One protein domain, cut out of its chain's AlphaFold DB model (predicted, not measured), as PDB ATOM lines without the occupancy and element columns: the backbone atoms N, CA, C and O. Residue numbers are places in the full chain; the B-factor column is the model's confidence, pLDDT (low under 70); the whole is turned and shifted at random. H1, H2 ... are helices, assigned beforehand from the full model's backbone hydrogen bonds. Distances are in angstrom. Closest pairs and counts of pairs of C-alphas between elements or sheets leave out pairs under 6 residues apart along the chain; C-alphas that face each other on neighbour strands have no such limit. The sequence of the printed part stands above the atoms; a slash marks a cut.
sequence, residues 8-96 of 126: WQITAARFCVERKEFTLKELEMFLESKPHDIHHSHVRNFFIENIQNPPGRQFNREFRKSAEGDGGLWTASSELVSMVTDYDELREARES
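What this domain is: This is residues 8 to 96 of the 126 residues of an uncharacterized protein of Candidatus Jacksonbacteria bacterium (UniProt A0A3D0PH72). Three short helices, H1, H2 and H3, cross in a small body, and the long helix H5 packs on H1 with residues 80 to 87 before its residues 88 to 96 stick out as a free arm. The little helix H4 and its loops lie at the other end of the long axis. The 89 printed residues hold five named helices, H1 to H5 in chain order, and no named strand: the class is all helix. The whole is compact, with a radius of gyration of the C-alphas of 13.5 A, yet only just elongated, spanning 45 by 30 by 19 A.

How they stand to each other: H5, residues 78 to 96, touches H1, residues 8 to 18, with residues 80 to 87 alone; their closest C-alphas, of Leu 80 and Ala 13, are 5.4 A apart. Their lines are only just about perpendicular, at 72 degrees. H1 touches H2, residues 24 to 32, at a steep tilt of 50 degrees, opposite ways; the closest C-alphas, of Ala 12 and Leu 27, are 7.0 A apart. H2 touches H3, residues 40 to 52, at a steep tilt of 53 degrees, opposite ways; the closest C-alphas, of Glu 28 and Val 43, are 6.7 A apart. H3 is close to but not clearly touching H4, residues 63 to 66; the closest C-alphas, of Gln 52 and Phe 63, are 6.6 A apart. H2 and H5 are apart. In H1, H2, H3 and H5 every O i to N i+4 pair is within hydrogen-bond range; H4 is too short for one, and its 1 O i to N i+3 pair is not within range.

Where its parts are: H5 is 26.3 A long, H3 16.4 A, H1 15.3 A, H2 12.3 A and H4 5.4 A. C-alpha 8 begins H1 at (76.471, 79.107, -3.083), and C-alpha 96 ends H5 at (93.444, 74.414, -19.261).

The domain as a whole: The C-alphas farthest apart, of Glu 62 and Ser 96, are 45.1 A apart. The printed part has no cut. The link H4 to H5 is long, and in it residues 72 to 73 pair antiparallel with residues 21 to 22. The model's pLDDT is under 70 at residue 20, residues 33 to 37 and residues 54 to 76.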
ATOM      1  N   TRP A   8      77.847  78.714  -2.785       84.94
ATOM      2  CA  TRP A   8      76.471  79.107  -3.083       84.94
ATOM      3  C   TRP A   8      76.338  80.608  -3.364       84.94
ATOM      4  O   TRP A   8      75.515  80.987  -4.191       84.94
ATOM      5  N   GLN A   9      77.181  81.458  -2.764       85.44
ATOM      6  CA  GLN A   9      77.174  82.901  -3.016       85.44
ATOM      7  C   GLN A   9      77.613  83.210  -4.449       85.44
ATOM      8  O   GLN A   9      77.076  84.118  -5.071       85.44
ATOM      9  N   ILE A  10      78.551  82.433  -5.003       84.94
ATOM     10  CA  ILE A  10      78.974  82.561  -6.410       84.94
ATOM     11  C   ILE A  10      77.823  82.146  -7.335       84.94
ATOM     12  O   ILE A  10      77.557  82.787  -8.349       84.94
ATOM     13  N   THR A  11      77.093  81.097  -6.953       85.38
ATOM     14  CA  THR A  11      75.913  80.621  -7.687       85.38
ATOM     15  C   THR A  11      74.779  81.652  -7.659       85.38
ATOM     16  O   THR A  11      74.169  81.922  -8.692       85.38
ATOM     17  N   ALA A  12      74.542  82.281  -6.504       86.81
ATOM     18  CA  ALA A  12      73.599  83.381  -6.344       86.81
ATOM     19  C   ALA A  12      74.023  84.608  -7.166       86.81
ATOM     20  O   ALA A  12      73.220  85.154  -7.916       86.81
ATOM     21  N   ALA A  13      75.303  84.991  -7.099       86.50
ATOM     22  CA  ALA A  13      75.863  86.091  -7.882       86.50
ATOM     23  C   ALA A  13      75.644  85.879  -9.382       86.50
ATOM     24  O   ALA A  13      75.194  86.786 -10.076       86.50
ATOM     25  N   ARG A  14      75.887  84.660  -9.871       85.81
ATOM     26  CA  ARG A  14      75.667  84.298 -11.270       85.81
ATOM     27  C   ARG A  14      74.206  84.445 -11.683       85.81
ATOM     28  O   ARG A  14      73.937  85.045 -12.717       85.81
ATOM     29  N   PHE A  15      73.273  83.975 -10.855       86.81
ATOM     30  CA  PHE A  15      71.842  84.167 -11.097       86.81
ATOM     31  C   PHE A  15      71.483  85.656 -11.221       86.81
ATOM     32  O   PHE A  15      70.784  86.047 -12.153       86.81
ATOM     33  N   CYS A  16      72.015  86.494 -10.326       84.69
ATOM     34  CA  CYS A  16      71.777  87.937 -10.339       84.69
ATOM     35  C   CYS A  16      72.432  88.662 -11.527       84.69
ATOM     36  O   CYS A  16      71.928  89.693 -11.958       84.69
ATOM     37  N   VAL A  17      73.563  88.168 -12.040       83.75
ATOM     38  CA  VAL A  17      74.241  88.739 -13.218       83.75
ATOM     39  C   VAL A  17      73.521  88.343 -14.508       83.75
ATOM     40  O   VAL A  17      73.383  89.165 -15.413       83.75
ATOM     41  N   GLU A  18      73.042  87.102 -14.600       84.25
ATOM     42  CA  GLU A  18      72.353  86.587 -15.789       84.25
ATOM     43  C   GLU A  18      70.924  87.140 -15.928       84.25
ATOM     44  O   GLU A  18      70.428  87.295 -17.046       84.25
ATOM     45  N   ARG A  19      70.257  87.469 -14.812       80.00
ATOM     46  CA  ARG A  19      68.883  87.989 -14.806       80.00
ATOM     47  C   ARG A  19      68.828  89.464 -14.432       80.00
ATOM     48  O   ARG A  19      69.203  89.857 -13.336       80.00
ATOM     49  N   LYS A  20      68.256  90.273 -15.329       68.75
ATOM     50  CA  LYS A  20      68.009  91.707 -15.093       68.75
ATOM     51  C   LYS A  20      66.844  91.973 -14.139       68.75
ATOM     52  O   LYS A  20      66.784  93.036 -13.533       68.75
ATOM     53  N   GLU A  21      65.923  91.023 -14.024       76.38
ATOM     54  CA  GLU A  21      64.722  91.129 -13.204       76.38
ATOM     55  C   GLU A  21      64.472  89.787 -12.522       76.38
ATOM     56  O   GLU A  21      64.522  88.737 -13.168       76.38
ATOM     57  N   PHE A  22      64.298  89.829 -11.204       81.94
ATOM     58  CA  PHE A  22      63.970  88.666 -10.386       81.94
ATOM     59  C   PHE A  22      63.428  89.099  -9.016       81.94
ATOM     60  O   PHE A  22      63.616  90.241  -8.583       81.94
ATOM     61  N   THR A  23      62.775  88.181  -8.311       83.38
ATOM     62  CA  THR A  23      62.336  88.357  -6.915       83.38
ATOM     63  C   THR A  23      63.263  87.628  -5.941       83.38
ATOM     64  O   THR A  23      63.944  86.670  -6.315       83.38
ATOM     65  N   LEU A  24      63.261  88.026  -4.661       82.12
ATOM     66  CA  LEU A  24      63.996  87.284  -3.626       82.12
ATOM     67  C   LEU A  24      63.550  85.813  -3.570       82.12
ATOM     68  O   LEU A  24      64.390  84.925  -3.487       82.12
ATOM     69  N   LYS A  25      62.245  85.558  -3.713       83.25
ATOM     70  CA  LYS A  25      61.674  84.207  -3.710       83.25
ATOM     71  C   LYS A  25      62.189  83.347  -4.867       83.25
ATOM     72  O   LYS A  25      62.439  82.162  -4.686       83.25
ATOM     73  N   GLU A  26      62.367  83.919  -6.057       85.06
ATOM     74  CA  GLU A  26      62.959  83.196  -7.193       85.06
ATOM     75  C   GLU A  26      64.427  82.843  -6.960       85.06
ATOM     76  O   GLU A  26      64.856  81.755  -7.341       85.06
ATOM     77  N   LEU A  27      65.184  83.739  -6.322       85.50
ATOM     78  CA  LEU A  27      66.562  83.463  -5.926       85.50
ATOM     79  C   LEU A  27      66.621  82.351  -4.866       85.50
ATOM     80  O   LEU A  27      67.447  81.449  -4.981       85.50
ATOM     81  N   GLU A  28      65.736  82.382  -3.868       84.75
ATOM     82  CA  GLU A  28      65.624  81.342  -2.838       84.75
ATOM     83  C   GLU A  28      65.281  79.981  -3.450       84.75
ATOM     84  O   GLU A  28      66.043  79.035  -3.273       84.75
ATOM     85  N   MET A  29      64.234  79.896  -4.281       85.06
ATOM     86  CA  MET A  29      63.865  78.655  -4.980       85.06
ATOM     87  C   MET A  29      65.004  78.118  -5.863       85.06
ATOM     88  O   MET A  29      65.222  76.909  -5.955       85.06
ATOM     89  N   PHE A  30      65.752  79.005  -6.528       85.56
ATOM     90  CA  PHE A  30      66.910  78.604  -7.324       85.56
ATOM     91  C   PHE A  30      68.015  77.986  -6.458       85.56
ATOM     92  O   PHE A  30      68.631  76.996  -6.857       85.56
ATOM     93  N   LEU A  31      68.259  78.540  -5.271       83.81
ATOM     94  CA  LEU A  31      69.281  78.056  -4.346       83.81
ATOM     95  C   LEU A  31      68.846  76.792  -3.589       83.81
ATOM     96  O   LEU A  31      69.681  75.917  -3.381       83.81
ATOM     97  N   GLU A  32      67.559  76.639  -3.275       79.62
ATOM     98  CA  GLU A  32      66.976  75.419  -2.687       79.62
ATOM     99  C   GLU A  32      67.091  74.202  -3.617       79.62
ATOM    100  O   GLU A  32      67.213  73.068  -3.163       79.62
ATOM    101  N   SER A  33      67.113  74.420  -4.937       67.75
ATOM    102  CA  SER A  33      67.293  73.346  -5.926       67.75
ATOM    103  C   SER A  33      68.706  72.728  -5.942       67.75
ATOM    104  O   SER A  33      68.974  71.788  -6.698       67.75
ATOM    105  N   LYS A  34      69.636  73.260  -5.139       64.75
ATOM    106  CA  LYS A  34      71.052  72.865  -5.070       64.75
ATOM    107  C   LYS A  34      71.330  72.120  -3.750       64.75
ATOM    108  O   LYS A  34      70.636  72.336  -2.768       64.75
ATOM    109  N   PRO A  35      72.364  71.258  -3.672       59.66
ATOM    110  CA  PRO A  35      72.577  70.328  -2.552       59.66
ATOM    111  C   PRO A  35      73.124  70.990  -1.270       59.66
ATOM    112  O   PRO A  35      73.891  70.368  -0.537       59.66
ATOM    113  N   HIS A  36      72.865  72.275  -1.038       62.00
ATOM    114  CA  HIS A  36      73.389  73.016   0.108       62.00
ATOM    115  C   HIS A  36      72.208  73.499   0.940       62.00
ATOM    116  O   HIS A  36      71.313  74.149   0.412       62.00
ATOM    117  N   ASP A  37      72.217  73.170   2.230       68.44
ATOM    118  CA  ASP A  37      71.189  73.594   3.176       68.44
ATOM    119  C   ASP A  37      71.422  75.078   3.511       68.44
ATOM    120  O   ASP A  37      72.171  75.436   4.423       68.44
ATOM    121  N   ILE A  38      70.907  75.959   2.651       76.62
ATOM    122  CA  ILE A  38      71.101  77.407   2.746       76.62
ATOM    123  C   ILE A  38      69.895  77.991   3.468       76.62
ATOM    124  O   ILE A  38      68.786  78.017   2.944       76.62
ATOM    125  N   HIS A  39      70.119  78.518   4.667       80.75
ATOM    126  CA  HIS A  39      69.057  79.165   5.425       80.75
ATOM    127  C   HIS A  39      68.590  80.455   4.723       80.75
ATOM    128  O   HIS A  39      69.418  81.269   4.303       80.75
ATOM    129  N   HIS A  40      67.276  80.701   4.667       79.25
ATOM    130  CA  HIS A  40      66.677  81.898   4.043       79.25
ATOM    131  C   HIS A  40      67.317  83.220   4.497       79.25
ATOM    132  O   HIS A  40      67.491  84.157   3.717       79.25
ATOM    133  N   SER A  41      67.730  83.303   5.766       80.81
ATOM    134  CA  SER A  41      68.410  84.490   6.298       80.81
ATOM    135  C   SER A  41      69.739  84.785   5.599       80.81
ATOM    136  O   SER A  41      70.071  85.954   5.417       80.81
ATOM    137  N   HIS A  42      70.487  83.763   5.175       84.12
ATOM    138  CA  HIS A  42      71.753  83.940   4.463       84.12
ATOM    139  C   HIS A  42      71.518  84.490   3.057       84.12
ATOM    140  O   HIS A  42      72.200  85.430   2.653       84.12
ATOM    141  N   VAL A  43      70.510  83.972   2.346       84.00
ATOM    142  CA  VAL A  43      70.122  84.472   1.016       84.00
ATOM    143  C   VAL A  43      69.663  85.924   1.102       84.00
ATOM    144  O   VAL A  43      70.104  86.769   0.322       84.00
ATOM    145  N   ARG A  44      68.833  86.241   2.103       82.31
ATOM    146  CA  ARG A  44      68.356  87.605   2.336       82.31
ATOM    147  C   ARG A  44      69.498  88.567   2.660       82.31
ATOM    148  O   ARG A  44      69.545  89.650   2.082       82.31
ATOM    149  N   ASN A  45      70.419  88.187   3.545       83.31
ATOM    150  CA  ASN A  45      71.574  89.021   3.887       83.31
ATOM    151  C   ASN A  45      72.469  89.247   2.668       83.31
ATOM    152  O   ASN A  45      72.794  90.391   2.363       83.31
ATOM    153  N   PHE A  46      72.764  88.190   1.906       84.69
ATOM    154  CA  PHE A  46      73.517  88.294   0.658       84.69
ATOM    155  C   PHE A  46      72.867  89.282  -0.316       84.69
ATOM    156  O   PHE A  46      73.547  90.149  -0.865       84.69
ATOM    157  N   PHE A  47      71.550  89.182  -0.500       81.44
ATOM    158  CA  PHE A  47      70.797  90.074  -1.370       81.44
ATOM    159  C   PHE A  47      70.855  91.531  -0.882       81.44
ATOM    160  O   PHE A  47      71.105  92.449  -1.664       81.44
ATOM    161  N   ILE A  48      70.684  91.764   0.420       79.25
ATOM    162  CA  ILE A  48      70.766  93.109   1.000       79.25
ATOM    163  C   ILE A  48      72.168  93.702   0.816       79.25
ATOM    164  O   ILE A  48      72.288  94.858   0.419       79.25
ATOM    165  N   GLU A  49      73.216  92.931   1.088       78.94
ATOM    166  CA  GLU A  49      74.606  93.398   1.056       78.94
ATOM    167  C   GLU A  49      75.128  93.622  -0.364       78.94
ATOM    168  O   GLU A  49      75.844  94.582  -0.611       78.94
ATOM    169  N   ASN A  50      74.774  92.759  -1.319       77.00
ATOM    170  CA  ASN A  50      75.412  92.773  -2.636       77.00
ATOM    171  C   ASN A  50      74.549  93.415  -3.730       77.00
ATOM    172  O   ASN A  50      75.094  93.874  -4.740       77.00
ATOM    173  N   ILE A  51      73.223  93.441  -3.545       76.25
ATOM    174  CA  ILE A  51      72.260  93.959  -4.528       76.25
ATOM    175  C   ILE A  51      71.629  95.265  -4.044       76.25
ATOM    176  O   ILE A  51      71.668  96.258  -4.769       76.25
ATOM    177  N   GLN A  52      71.065  95.297  -2.829       72.19
ATOM    178  CA  GLN A  52      70.416  96.518  -2.326       72.19
ATOM    179  C   GLN A  52      71.430  97.577  -1.887       72.19
ATOM    180  O   GLN A  52      71.263  98.752  -2.210       72.19
ATOM    181  N   ASN A  53      72.479  97.170  -1.171       73.31
ATOM    182  CA  ASN A  53      73.471  98.069  -0.582       73.31
ATOM    183  C   ASN A  53      74.901  97.634  -0.913       73.31
ATOM    184  O   ASN A  53      75.682  97.400   0.012       73.31
ATOM    185  N   PRO A  54      75.265  97.542  -2.206       68.62
ATOM    186  CA  PRO A  54      76.630  97.208  -2.565       68.62
ATOM    187  C   PRO A  54      77.594  98.229  -1.942       68.62
ATOM    188  O   PRO A  54      77.269  99.426  -1.872       68.62
ATOM    189  N   PRO A  55      78.776  97.786  -1.491       63.81
ATOM    190  CA  PRO A  55      79.740  98.663  -0.844       63.81
ATOM    191  C   PRO A  55      80.076  99.853  -1.748       63.81
ATOM    192  O   PRO A  55      80.378  99.710  -2.932       63.81
ATOM    193  N   GLY A  56      79.963 101.059  -1.187       63.03
ATOM    194  CA  GLY A  56      80.170 102.320  -1.905       63.03
ATOM    195  C   GLY A  56      78.907 102.994  -2.461       63.03
ATOM    196  O   GLY A  56      79.010 104.126  -2.932       63.03
ATOM    197  N   ARG A  57      77.710 102.386  -2.374       63.16
ATOM    198  CA  ARG A  57      76.430 103.076  -2.651       63.16
ATOM    199  C   ARG A  57      75.738 103.556  -1.374       63.16
ATOM    200  O   ARG A  57      75.762 102.888  -0.345       63.16
ATOM    201  N   GLN A  58      75.076 104.712  -1.464       57.81
ATOM    202  CA  GLN A  58      74.182 105.191  -0.410       57.81
ATOM    203  C   GLN A  58      72.881 104.380  -0.399       57.81
ATOM    204  O   GLN A  58      72.298 104.092  -1.443       57.81
ATOM    205  N   PHE A  59      72.451 104.028   0.811       56.75
ATOM    206  CA  PHE A  59      71.281 103.206   1.103       56.75
ATOM    207  C   PHE A  59      70.013 103.819   0.491       56.75
ATOM    208  O   PHE A  59      69.577 104.886   0.926       56.75
ATOM    209  N   ASN A  60      69.391 103.153  -0.485       55.53
ATOM    210  CA  ASN A  60      68.138 103.633  -1.064       55.53
ATOM    211  C   ASN A  60      66.947 102.828  -0.517       55.53
ATOM    212  O   ASN A  60      66.723 101.673  -0.876       55.53
ATOM    213  N   ARG A  61      66.186 103.449   0.395       55.62
ATOM    214  CA  ARG A  61      65.060 102.831   1.125       55.62
ATOM    215  C   ARG A  61      63.933 102.334   0.214       55.62
ATOM    216  O   ARG A  61      63.221 101.414   0.615       55.62
ATOM    217  N   GLU A  62      63.768 102.910  -0.974       54.38
ATOM    218  CA  GLU A  62      62.707 102.521  -1.913       54.38
ATOM    219  C   GLU A  62      62.958 101.141  -2.536       54.38
ATOM    220  O   GLU A  62      62.021 100.357  -2.681       54.38
ATOM    221  N   PHE A  63      64.225 100.772  -2.756       56.03
ATOM    222  CA  PHE A  63      64.615  99.473  -3.322       56.03
ATOM    223  C   PHE A  63      64.265  98.280  -2.425       56.03
ATOM    224  O   PHE A  63      64.128  97.154  -2.907       56.03
ATOM    225  N   ARG A  64      64.092  98.502  -1.114       54.75
ATOM    226  CA  ARG A  64      63.748  97.429  -0.173       54.75
ATOM    227  C   ARG A  64      62.337  96.888  -0.395       54.75
ATOM    228  O   ARG A  64      62.122  95.698  -0.194       54.75
ATOM    229  N   LYS A  65      61.396  97.736  -0.825       53.84
ATOM    230  CA  LYS A  65      59.997  97.336  -1.047       53.84
ATOM    231  C   LYS A  65      59.808  96.562  -2.354       53.84
ATOM    232  O   LYS A  65      58.986  95.658  -2.398       53.84
ATOM    233  N   SER A  66      60.601  96.863  -3.381       53.97
ATOM    234  CA  SER A  66      60.519  96.212  -4.699       53.97
ATOM    235  C   SER A  66      60.994  94.750  -4.679       53.97
ATOM    236  O   SER A  66      60.523  93.932  -5.459       53.97
ATOM    237  N   ALA A  67      61.906  94.397  -3.765       54.50
ATOM    238  CA  ALA A  67      62.493  93.054  -3.683       54.50
ATOM    239  C   ALA A  67      61.573  91.968  -3.111       54.50
ATOM    240  O   ALA A  67      61.759  90.790  -3.418       54.50
ATOM    241  N   GLU A  68      60.618  92.353  -2.262       56.75
ATOM    242  CA  GLU A  68      59.765  91.422  -1.513       56.75
ATOM    243  C   GLU A  68      58.397  91.177  -2.188       56.75
ATOM    244  O   GLU A  68      57.669  90.295  -1.743       56.75
ATOM    245  N   GLY A  69      58.046  91.916  -3.254       55.06
ATOM    246  CA  GLY A  69      56.705  91.894  -3.866       55.06
ATOM    247  C   GLY A  69      56.687  91.656  -5.378       55.06
ATOM    248  O   GLY A  69      56.408  90.546  -5.817       55.06
ATOM    249  N   ASP A  70      56.978  92.692  -6.168       55.12
ATOM    250  CA  ASP A  70      56.644  92.723  -7.607       55.12
ATOM    251  C   ASP A  70      57.813  92.411  -8.553       55.12
ATOM    252  O   ASP A  70      57.662  92.458  -9.770       55.12
ATOM    253  N   GLY A  71      58.984  92.072  -8.010       57.38
ATOM    254  CA  GLY A  71      60.209  92.009  -8.800       57.38
ATOM    255  C   GLY A  71      60.797  93.403  -8.994       57.38
ATOM    256  O   GLY A  71      60.119  94.430  -8.940       57.38
ATOM    257  N   GLY A  72      62.116  93.452  -9.122       63.53
ATOM    258  CA  GLY A  72      62.843  94.696  -9.323       63.53
ATOM    259  C   GLY A  72      63.779  94.570 -10.506       63.53
ATOM    260  O   GLY A  72      64.331  93.499 -10.756       63.53
ATOM    261  N   LEU A  73      63.988  95.679 -11.214       62.81
ATOM    262  CA  LEU A  73      65.091  95.770 -12.156       62.81
ATOM    263  C   LEU A  73      66.382  95.893 -11.342       62.81
ATOM    264  O   LEU A  73      66.657  96.930 -10.730       62.81
ATOM    265  N   TRP A  74      67.164  94.821 -11.310       68.56
ATOM    266  CA  TRP A  74      68.415  94.775 -10.571       68.56
ATOM    267  C   TRP A  74      69.565  95.029 -11.527       68.56
ATOM    268  O   TRP A  74      69.702  94.400 -12.573       68.56
ATOM    269  N   THR A  75      70.429  95.965 -11.156       65.88
ATOM    270  CA  THR A  75      71.743  96.068 -11.785       65.88
ATOM    271  C   THR A  75      72.722  95.331 -10.889       65.88
ATOM    272  O   THR A  75      72.920  95.744  -9.745       65.88
ATOM    273  N   ALA A  76      73.306  94.240 -11.386       68.81
ATOM    274  CA  ALA A  76      74.352  93.535 -10.659       68.81
ATOM    275  C   ALA A  76      75.496  94.506 -10.332       68.81
ATOM    276  O   ALA A  76      75.935  95.284 -11.183       68.81
ATOM    277  N   SER A  77      75.954  94.491  -9.082       73.56
ATOM    278  CA  SER A  77      77.076  95.320  -8.658       73.56
ATOM    279  C   SER A  77      78.374  94.846  -9.316       73.56
ATOM    280  O   SER A  77      78.524  93.673  -9.668       73.56
ATOM    281  N   SER A  78      79.346  95.749  -9.460       76.00
ATOM    282  CA  SER A  78      80.664  95.412 -10.011       76.00
ATOM    283  C   SER A  78      81.368  94.312  -9.213       76.00
ATOM    284  O   SER A  78      82.111  93.524  -9.788       76.00
ATOM    285  N   GLU A  79      81.108  94.219  -7.907       77.38
ATOM    286  CA  GLU A  79      81.640  93.146  -7.065       77.38
ATOM    287  C   GLU A  79      81.035  91.778  -7.381       77.38
ATOM    288  O   GLU A  79      81.755  90.781  -7.348       77.38
ATOM    289  N   LEU A  80      79.740  91.710  -7.702       80.56
ATOM    290  CA  LEU A  80      79.098  90.463  -8.123       80.56
ATOM    291  C   LEU A  80      79.581  90.029  -9.501       80.56
ATOM    292  O   LEU A  80      79.850  88.849  -9.706       80.56
ATOM    293  N   VAL A  81      79.742  90.981 -10.421       81.56
ATOM    294  CA  VAL A  81      80.311  90.704 -11.743       81.56
ATOM    295  C   VAL A  81      81.741  90.178 -11.597       81.56
ATOM    296  O   VAL A  81      82.025  89.093 -12.089       81.56
ATOM    297  N   SER A  82      82.602  90.867 -10.839       81.56
ATOM    298  CA  SER A  82      83.971  90.403 -10.554       81.56
ATOM    299  C   SER A  82      83.985  89.030  -9.886       81.56
ATOM    300  O   SER A  82      84.781  88.183 -10.260       81.56
ATOM    301  N   MET A  83      83.068  88.754  -8.957       81.88
ATOM    302  CA  MET A  83      82.974  87.449  -8.296       81.88
ATOM    303  C   MET A  83      82.664  86.301  -9.262       81.88
ATOM    304  O   MET A  83      83.190  85.202  -9.089       81.88
ATOM    305  N   VAL A  84      81.802  86.537 -10.254       84.00
ATOM    306  CA  VAL A  84      81.478  85.548 -11.289       84.00
ATOM    307  C   VAL A  84      82.646  85.403 -12.265       84.00
ATOM    308  O   VAL A  84      83.055  84.278 -12.545       84.00
ATOM    309  N   THR A  85      83.225  86.517 -12.719       81.81
ATOM    310  CA  THR A  85      84.363  86.519 -13.648       81.81
ATOM    311  C   THR A  85      85.586  85.830 -13.050       81.81
ATOM    312  O   THR A  85      86.107  84.906 -13.666       81.81
ATOM    313  N   ASP A  86      85.983  86.180 -11.824       80.94
ATOM    314  CA  ASP A  86      87.112  85.554 -11.124       80.94
ATOM    315  C   ASP A  86      86.917  84.032 -11.017       80.94
ATOM    316  O   ASP A  86      87.858  83.248 -11.163       80.94
ATOM    317  N   TYR A  87      85.684  83.584 -10.756       80.12
ATOM    318  CA  TYR A  87      85.378  82.159 -10.673       80.12
ATOM    319  C   TYR A  87      85.479  81.460 -12.033       80.12
ATOM    320  O   TYR A  87      86.047  80.366 -12.111       80.12
ATOM    321  N   ASP A  88      84.940  82.062 -13.094       80.31
ATOM    322  CA  ASP A  88      85.007  81.499 -14.442       80.31
ATOM    323  C   ASP A  88      86.455  81.443 -14.951       80.31
ATOM    324  O   ASP A  88      86.866  80.407 -15.474       80.31
ATOM    325  N   GLU A  89      87.265  82.471 -14.682       77.75
ATOM    326  CA  GLU A  89      88.701  82.479 -14.982       77.75
ATOM    327  C   GLU A  89      89.449  81.367 -14.233       77.75
ATOM    328  O   GLU A  89      90.234  80.618 -14.820       77.75
ATOM    329  N   LEU A  90      89.176  81.187 -12.935       75.81
ATOM    330  CA  LEU A  90      89.764  80.095 -12.152       75.81
ATOM    331  C   LEU A  90      89.322  78.716 -12.661       75.81
ATOM    332  O   LEU A  90      90.103  77.756 -12.610       75.81
ATOM    333  N   ARG A  91      88.081  78.589 -13.142       80.38
ATOM    334  CA  ARG A  91      87.579  77.345 -13.733       80.38
ATOM    335  C   ARG A  91      88.282  77.053 -15.053       80.38
ATOM    336  O   ARG A  91      88.762  75.933 -15.237       80.38
ATOM    337  N   GLU A  92      88.399  78.048 -15.921       78.38
ATOM    338  CA  GLU A  92      89.087  77.941 -17.204       78.38
ATOM    339  C   GLU A  92      90.570  77.605 -17.014       78.38
ATOM    340  O   GLU A  92      91.082  76.678 -17.645       78.38
ATOM    341  N   ALA A  93      91.247  78.253 -16.062       72.69
ATOM    342  CA  ALA A  93      92.631  77.944 -15.716       72.69
ATOM    343  C   ALA A  93      92.800  76.483 -15.260       72.69
ATOM    344  O   ALA A  93      93.757  75.808 -15.652       72.69
ATOM    345  N   ARG A  94      91.851  75.946 -14.478       73.00
ATOM    346  CA  ARG A  94      91.855  74.526 -14.078       73.00
ATOM    347  C   ARG A  94      91.598  73.585 -15.250       73.00
ATOM    348  O   ARG A  94      92.240  72.540 -15.334       73.00
ATOM    349  N   GLU A  95      90.662  73.912 -16.133       84.12
ATOM    350  CA  GLU A  95      90.380  73.111 -17.330       84.12
ATOM    351  C   GLU A  95      91.583  73.095 -18.283       84.12
ATOM    352  O   GLU A  95      91.992  72.027 -18.749       84.12
ATOM    353  N   SER A  96      92.207  74.254 -18.494       75.44
ATOM    354  CA  SER A  96      93.444  74.414 -19.261       75.44
ATOM    355  C   SER A  96      94.596  73.609 -18.650       75.44
ATOM    356  O   SER A  96      95.243  72.822 -19.344       75.44
TER     357      SER A  96